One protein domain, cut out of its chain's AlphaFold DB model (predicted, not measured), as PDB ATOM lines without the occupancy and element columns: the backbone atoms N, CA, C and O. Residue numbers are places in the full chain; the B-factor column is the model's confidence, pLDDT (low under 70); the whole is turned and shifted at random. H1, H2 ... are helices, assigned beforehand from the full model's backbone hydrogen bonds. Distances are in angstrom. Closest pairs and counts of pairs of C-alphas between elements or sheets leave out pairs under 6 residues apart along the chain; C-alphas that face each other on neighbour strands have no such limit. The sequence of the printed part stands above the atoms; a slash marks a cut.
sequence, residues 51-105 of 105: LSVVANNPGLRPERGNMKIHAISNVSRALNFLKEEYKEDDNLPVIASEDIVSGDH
ATOM      1  N   LEU A  51      29.054   8.089 -38.325       95.69
ATOM      2  CA  LEU A  51      29.981   7.512 -39.301       95.69
ATOM      3  C   LEU A  51      29.732   8.051 -40.714       95.69
ATOM      4  O   LEU A  51      30.685   8.355 -41.422       95.69
ATOM      5  N   SER A  52      28.470   8.234 -41.110       95.62
ATOM      6  CA  SER A  52      28.124   8.821 -42.408       95.62
ATOM      7  C   SER A  52      28.704  10.226 -42.576       95.62
ATOM      8  O   SER A  52      29.243  10.539 -43.638       95.62
ATOM      9  N   VAL A  53      28.637  11.051 -41.526       95.25
ATOM     10  CA  VAL A  53      29.175  12.418 -41.533       95.25
ATOM     11  C   VAL A  53      30.703  12.403 -41.521       95.25
ATOM     12  O   VAL A  53      31.326  13.041 -42.364       95.25
ATOM     13  N   VAL A  54      31.313  11.662 -40.595       94.44
ATOM     14  CA  VAL A  54      32.766  11.692 -40.360       94.44
ATOM     15  C   VAL A  54      33.545  11.035 -41.498       94.44
ATOM     16  O   VAL A  54      34.573  11.563 -41.912       94.44
ATOM     17  N   ALA A  55      33.041   9.929 -42.048       94.62
ATOM     18  CA  ALA A  55      33.647   9.262 -43.199       94.62
ATOM     19  C   ALA A  55      33.184   9.842 -44.548       94.62
ATOM     20  O   ALA A  55      33.563   9.328 -45.598       94.62
ATOM     21  N   ASN A  56      32.335  10.880 -44.539       94.94
ATOM     22  CA  ASN A  56      31.712  11.456 -45.733       94.94
ATOM     23  C   ASN A  56      31.058  10.388 -46.643       94.94
ATOM     24  O   ASN A  56      31.134  10.451 -47.873       94.94
ATOM     25  N   ASN A  57      30.427   9.381 -46.027       95.00
ATOM     26  CA  ASN A  57      29.836   8.231 -46.704       95.00
ATOM     27  C   ASN A  57      28.301   8.242 -46.560       95.00
ATOM     28  O   ASN A  57      27.757   7.752 -45.562       95.00
ATOM     29  N   PRO A  58      27.553   8.736 -47.563       91.38
ATOM     30  CA  PRO A  58      26.094   8.827 -47.498       91.38
ATOM     31  C   PRO A  58      25.371   7.470 -47.598       91.38
ATOM     32  O   PRO A  58      24.138   7.440 -47.514       91.38
ATOM     33  N   GLY A  59      26.099   6.365 -47.808       92.44
ATOM     34  CA  GLY A  59      25.573   4.996 -47.836       92.44
ATOM     35  C   GLY A  59      25.326   4.396 -46.449       92.44
ATOM     36  O   GLY A  59      24.535   3.457 -46.315       92.44
ATOM     37  N   LEU A  60      25.926   4.966 -45.399       94.81
ATOM     38  CA  LEU A  60      25.740   4.557 -44.004       94.81
ATOM     39  C   LEU A  60      24.435   5.115 -43.428       94.81
ATOM     40  O   LEU A  60      24.413   5.951 -42.530       94.81
ATOM     41  N   ARG A  61      23.312   4.659 -43.986       93.56
ATOM     42  CA  ARG A  61      21.976   5.079 -43.559       93.56
ATOM     43  C   ARG A  61      21.377   4.077 -42.575       93.56
ATOM     44  O   ARG A  61      21.337   2.885 -42.912       93.56
ATOM     45  N   PRO A  62      20.868   4.541 -41.421       94.06
ATOM     46  CA  PRO A  62      20.188   3.674 -40.474       94.06
ATOM     47  C   PRO A  62      18.887   3.133 -41.062       94.06
ATOM     48  O   PRO A  62      18.158   3.819 -41.785       94.06
ATOM     49  N   GLU A  63      18.614   1.876 -40.746       93.75
ATOM     50  CA  GLU A  63      17.319   1.253 -40.944       93.75
ATOM     51  C   GLU A  63      16.290   1.904 -40.013       93.75
ATOM     52  O   GLU A  63      16.597   2.289 -38.883       93.75
ATOM     53  N   ARG A  64      15.057   2.049 -40.503       90.62
ATOM     54  CA  ARG A  64      13.954   2.627 -39.733       90.62
ATOM     55  C   ARG A  64      13.215   1.532 -38.979       90.62
ATOM     56  O   ARG A  64      12.797   0.552 -39.581       90.62
ATOM     57  N   GLY A  65      12.970   1.766 -37.696       89.75
ATOM     58  CA  GLY A  65      12.177   0.890 -36.842       89.75
ATOM     59  C   GLY A  65      12.684   0.923 -35.404       89.75
ATOM     60  O   GLY A  65      13.740   1.477 -35.129       89.75
ATOM     61  N   ASN A  66      11.913   0.355 -34.478       89.25
ATOM     62  CA  ASN A  66      12.190   0.393 -33.034       89.25
ATOM     63  C   ASN A  66      12.298  -1.001 -32.387       89.25
ATOM     64  O   ASN A  66      12.472  -1.117 -31.177       89.25
ATOM     65  N   MET A  67      12.178  -2.071 -33.176       92.06
ATOM     66  CA  MET A  67      12.400  -3.441 -32.715       92.06
ATOM     67  C   MET A  67      13.893  -3.735 -32.527       92.06
ATOM     68  O   MET A  67      14.739  -3.221 -33.259       92.06
ATOM     69  N   LYS A  68      14.207  -4.666 -31.617       90.25
ATOM     70  CA  LYS A  68      15.582  -5.115 -31.328       90.25
ATOM     71  C   LYS A  68      16.352  -5.559 -32.578       90.25
ATOM     72  O   LYS A  68      17.549  -5.320 -32.672       90.25
ATOM     73  N   ILE A  69      15.668  -6.167 -33.549       92.31
ATOM     74  CA  ILE A  69      16.297  -6.593 -34.805       92.31
ATOM     75  C   ILE A  69      16.868  -5.415 -35.610       92.31
ATOM     76  O   ILE A  69      17.938  -5.555 -36.193       92.31
ATOM     77  N   HIS A  70      16.216  -4.246 -35.591       93.25
ATOM     78  CA  HIS A  70      16.705  -3.055 -36.286       93.25
ATOM     79  C   HIS A  70      17.911  -2.460 -35.562       93.25
ATOM     80  O   HIS A  70      18.871  -2.069 -36.214       93.25
ATOM     81  N   ALA A  71      17.896  -2.465 -34.224       93.06
ATOM     82  CA  ALA A  71      19.049  -2.054 -33.426       93.06
ATOM     83  C   ALA A  71      20.283  -2.909 -33.750       93.06
ATOM     84  O   ALA A  71      21.333  -2.378 -34.103       93.06
ATOM     85  N   ILE A  72      20.133  -4.240 -33.735       93.12
ATOM     86  CA  ILE A  72      21.210  -5.175 -34.094       93.12
ATOM     87  C   ILE A  72      21.679  -4.939 -35.536       93.12
ATOM     88  O   ILE A  72      22.881  -4.849 -35.772       93.12
ATOM     89  N   SER A  73      20.753  -4.804 -36.491       94.88
ATOM     90  CA  SER A  73      21.059  -4.521 -37.903       94.88
ATOM     91  C   SER A  73      21.888  -3.241 -38.057       94.88
ATOM     92  O   SER A  73      22.948  -3.248 -38.688       94.88
ATOM     93  N   ASN A  74      21.460  -2.149 -37.419       96.62
ATOM     94  CA  ASN A  74      22.140  -0.861 -37.475       96.62
ATOM     95  C   ASN A  74      23.540  -0.917 -36.854       96.62
ATOM     96  O   ASN A  74      24.510  -0.494 -37.487       96.62
ATOM     97  N   VAL A  75      23.659  -1.476 -35.648       95.50
ATOM     98  CA  VAL A  75      24.944  -1.623 -34.952       95.50
ATOM     99  C   VAL A  75      25.888  -2.532 -35.739       95.50
ATOM    100  O   VAL A  75      27.040  -2.171 -35.962       95.50
ATOM    101  N   SER A  76      25.408  -3.678 -36.229       94.56
ATOM    102  CA  SER A  76      26.213  -4.609 -37.026       94.56
ATOM    103  C   SER A  76      26.756  -3.942 -38.291       94.56
ATOM    104  O   SER A  76      27.944  -4.051 -38.590       94.56
ATOM    105  N   ARG A  77      25.927  -3.169 -39.005       95.88
ATOM    106  CA  ARG A  77      26.369  -2.411 -40.186       95.88
ATOM    107  C   ARG A  77      27.434  -1.371 -39.844       95.88
ATOM    108  O   ARG A  77      28.395  -1.244 -40.597       95.88
ATOM    109  N   ALA A  78      27.286  -0.656 -38.729       95.44
ATOM    110  CA  ALA A  78      28.287   0.308 -38.273       95.44
ATOM    111  C   ALA A  78      29.624  -0.370 -37.942       95.44
ATOM    112  O   ALA A  78      30.674   0.081 -38.394       95.44
ATOM    113  N   LEU A  79      29.586  -1.477 -37.198       94.00
ATOM    114  CA  LEU A  79      30.783  -2.227 -36.820       94.00
ATOM    115  C   LEU A  79      31.474  -2.867 -38.024       94.00
ATOM    116  O   LEU A  79      32.697  -2.848 -38.094       94.00
ATOM    117  N   ASN A  80      30.719  -3.402 -38.983       93.62
ATOM    118  CA  ASN A  80      31.294  -3.956 -40.208       93.62
ATOM    119  C   ASN A  80      31.986  -2.871 -41.038       93.62
ATOM    120  O   ASN A  80      33.081  -3.104 -41.531       93.62
ATOM    121  N   PHE A  81      31.391  -1.679 -41.141       94.44
ATOM    122  CA  PHE A  81      32.049  -0.544 -41.786       94.44
ATOM    123  C   PHE A  81      33.381  -0.204 -41.104       94.44
ATOM    124  O   PHE A  81      34.403  -0.130 -41.776       94.44
ATOM    125  N   LEU A  82      33.395  -0.070 -39.774       92.19
ATOM    126  CA  LEU A  82      34.622   0.213 -39.023       92.19
ATOM    127  C   LEU A  82      35.684  -0.882 -39.200       92.19
ATOM    128  O   LEU A  82      36.855  -0.569 -39.386       92.19
ATOM    129  N   LYS A  83      35.286  -2.158 -39.184       91.00
ATOM    130  CA  LYS A  83      36.204  -3.280 -39.411       91.00
ATOM    131  C   LYS A  83      36.851  -3.222 -40.788       91.00
ATOM    132  O   LYS A  83      38.042  -3.462 -40.882       91.00
ATOM    133  N   GLU A  84      36.091  -2.910 -41.833       91.62
ATOM    134  CA  GLU A  84      36.629  -2.838 -43.195       91.62
ATOM    135  C   GLU A  84      37.533  -1.617 -43.402       91.62
ATOM    136  O   GLU A  84      38.608  -1.748 -43.990       91.62
ATOM    137  N   GLU A  85      37.140  -0.446 -42.891       91.62
ATOM    138  CA  GLU A  85      37.929   0.790 -43.025       91.62
ATOM    139  C   GLU A  85      39.247   0.737 -42.242       91.62
ATOM    140  O   GLU A  85      40.258   1.267 -42.700       91.62
ATOM    141  N   TYR A  86      39.255   0.077 -41.081       88.62
ATOM    142  CA  TYR A  86      40.408   0.007 -40.177       88.62
ATOM    143  C   TYR A  86      41.003  -1.403 -40.072       88.62
ATOM    144  O   TYR A  86      41.668  -1.721 -39.093       88.62
ATOM    145  N   LYS A  87      40.800  -2.262 -41.078       87.25
ATOM    146  CA  LYS A  87      41.261  -3.666 -41.060       87.25
ATOM    147  C   LYS A  87      42.775  -3.849 -40.899       87.25
ATOM    148  O   LYS A  87      43.210  -4.914 -40.482       87.25
ATOM    149  N   GLU A  88      43.555  -2.838 -41.279       89.31
ATOM    150  CA  GLU A  88      45.020  -2.834 -41.165       89.31
ATOM    151  C   GLU A  88      45.496  -2.236 -39.821       89.31
ATOM    152  O   GLU A  88      46.698  -2.129 -39.593       89.31
ATOM    153  N   ASP A  89      44.578  -1.794 -38.948       88.06
ATOM    154  CA  ASP A  89      44.894  -1.259 -37.620       88.06
ATOM    155  C   ASP A  89      44.774  -2.353 -36.552       88.06
ATOM    156  O   ASP A  89      43.681  -2.722 -36.115       88.06
ATOM    157  N   ASP A  90      45.925  -2.837 -36.087       80.25
ATOM    158  CA  ASP A  90      46.028  -3.869 -35.050       80.25
ATOM    159  C   ASP A  90      45.483  -3.427 -33.674       80.25
ATOM    160  O   ASP A  90      45.341  -4.255 -32.771       80.25
ATOM    161  N   ASN A  91      45.172  -2.139 -33.477       82.38
ATOM    162  CA  ASN A  91      44.622  -1.623 -32.220       82.38
ATOM    163  C   ASN A  91      43.090  -1.617 -32.180       82.38
ATOM    164  O   ASN A  91      42.520  -1.214 -31.162       82.38
ATOM    165  N   LEU A  92      42.407  -2.024 -33.256       79.88
ATOM    166  CA  LEU A  92      40.950  -2.022 -33.280       79.88
ATOM    167  C   LEU A  92      40.403  -3.132 -32.359       79.88
ATOM    168  O   LEU A  92      40.634  -4.319 -32.610       79.88
ATOM    169  N   PRO A  93      39.653  -2.794 -31.296       81.62
ATOM    170  CA  PRO A  93      39.101  -3.800 -30.402       81.62
ATOM    171  C   PRO A  93      38.047  -4.658 -31.113       81.62
ATOM    172  O   PRO A  93      37.225  -4.169 -31.893       81.62
ATOM    173  N   VAL A  94      38.031  -5.956 -30.797       78.81
ATOM    174  CA  VAL A  94      36.985  -6.873 -31.261       78.81
ATOM    175  C   VAL A  94      35.717  -6.617 -30.446       78.81
ATOM    176  O   VAL A  94      35.618  -7.051 -29.305       78.81
ATOM    177  N   ILE A  95      34.760  -5.908 -31.045       83.12
ATOM    178  CA  ILE A  95      33.464  -5.571 -30.434       83.12
ATOM    179  C   ILE A  95      32.350  -6.364 -31.131       83.12
ATOM    180  O   ILE A  95      32.293  -6.410 -32.372       83.12
ATOM    181  N   ALA A  96      31.462  -6.986 -30.349       81.44
ATOM    182  CA  ALA A  96      30.240  -7.605 -30.847       81.44
ATOM    183  C   ALA A  96      29.092  -6.586 -30.874       81.44
ATOM    184  O   ALA A  96      29.032  -5.642 -30.087       81.44
ATOM    185  N   SER A  97      28.145  -6.768 -31.796       79.81
ATOM    186  CA  SER A  97      26.966  -5.896 -31.875       79.81
ATOM    187  C   SER A  97      26.131  -5.928 -30.597       79.81
ATOM    188  O   SER A  97      25.534  -4.928 -30.207       79.81
ATOM    189  N   GLU A  98      26.100  -7.084 -29.949       81.81
ATOM    190  CA  GLU A  98      25.387  -7.359 -28.716       81.81
ATOM    191  C   GLU A  98      25.887  -6.486 -27.568       81.81
ATOM    192  O   GLU A  98      25.043  -5.992 -26.829       81.81
ATOM    193  N   ASP A  99      27.199  -6.230 -27.487       83.94
ATOM    194  CA  ASP A  99      27.830  -5.430 -26.426       83.94
ATOM    195  C   ASP A  99      27.322  -3.976 -26.442       83.94
ATOM    196  O   ASP A  99      27.048  -3.365 -25.410       83.94
ATOM    197  N   ILE A 100      27.120  -3.423 -27.642       81.69
ATOM    198  CA  ILE A 100      26.598  -2.060 -27.816       81.69
ATOM    199  C   ILE A 100      25.080  -2.024 -27.611       81.69
ATOM    200  O   ILE A 100      24.555  -1.099 -26.993       81.69
ATOM    201  N   VAL A 101      24.349  -3.027 -28.111       79.81
ATOM    202  CA  VAL A 101      22.884  -3.086 -27.963       79.81
ATOM    203  C   VAL A 101      22.479  -3.329 -26.503       79.81
ATOM    204  O   VAL A 101      21.456  -2.795 -26.062       79.81
ATOM    205  N   SER A 102      23.243  -4.116 -25.738       78.75
ATOM    206  CA  SER A 102      23.023  -4.307 -24.299       78.75
ATOM    207  C   SER A 102      23.409  -3.067 -23.499       78.75
ATOM    208  O   SER A 102      22.722  -2.760 -22.519       78.75
ATOM    209  N   GLY A 103      24.373  -2.280 -23.988       68.31
ATOM    210  CA  GLY A 103      24.921  -1.115 -23.294       68.31
ATOM    211  C   GLY A 103      25.710  -1.526 -22.054       68.31
ATOM    212  O   GLY A 103      25.626  -0.838 -21.038       68.31
ATOM    213  N   ASP A 104      26.375  -2.683 -22.113       56.47
ATOM    214  CA  ASP A 104      27.174  -3.190 -21.000       56.47
ATOM    215  C   ASP A 104      28.451  -2.346 -20.821       56.47
ATOM    216  O   ASP A 104      29.047  -1.867 -21.789       56.47
ATOM    217  N   HIS A 105      28.826  -2.147 -19.553       52.16
ATOM    218  CA  HIS A 105      29.963  -1.359 -19.071       52.16
ATOM    219  C   HIS A 105      30.947  -2.269 -18.332       52.16
ATOM    220  O   HIS A 105      30.461  -3.131 -17.557       52.16
TER     221      HIS A 105
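What this domain is: This is residues 51 to 105 of the 105 residues of the protein "Calponin-homology (CH) domain-containing protein" of Rhizopus delemar (strain RA 99-880 / ATCC MYA-4621 / FGSC 9543 / NRRL 43880) (UniProt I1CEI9). One long helix, H2, makes the middle of a flat S: the chain comes to it through the short helix H1 and a long loop on one side, runs along H2, and folds back on the other side to the short helix H3, which packs on H2. Residues 86 to 91 stick out at the turn beyond H2. The printed part has 55 residues with three named helices, in the order H1, H2, H3, and no named strand; the class is all helix. It is only just compact, close to loose, with a radius of gyration of the C-alphas of 12.1 A, and spans 34 by 29 by 14 A.

Where its parts are: Find C-alpha 51 at (29.981, 7.512, -39.301), where H1 begins; it covers residues 51 to 54, 5.1 A long. H2, residues 68 to 85, starts at C-alpha 68 at (15.582, -5.115, -31.328) and runs 25.9 A. H3, residues 97 to 102, measures 8.7 A and ends at C-alpha 102 at (23.023, -4.307, -24.299).

How they stand to each other: Look first at Leu 51 and Ala 78: their C-alphas, the closest of H1 and H2, are 7.5 A apart, and the two helices are close but not clearly touching. H2 touches H3 with residues 71 to 79 alone; the closest C-alphas, of Ser 76 and Ser 97, are 5.4 A apart. These two stand at a steep tilt of 46 degrees, opposite ways. H1 and H3 are apart. In H2 and H3 every O i to N i+4 pair is within hydrogen-bond range; H1 is too short for such a pair.

The domain as a whole: The C-alphas of Gly 65 and Asp 90, the two farthest apart, are 34.2 A from each other. The printed part has no cut, and both links, residues 55 to 67 and 86 to 96, are long. Confidence is low at residues 103 to 105, where pLDDT is under 70; residue 105 is the chain's last.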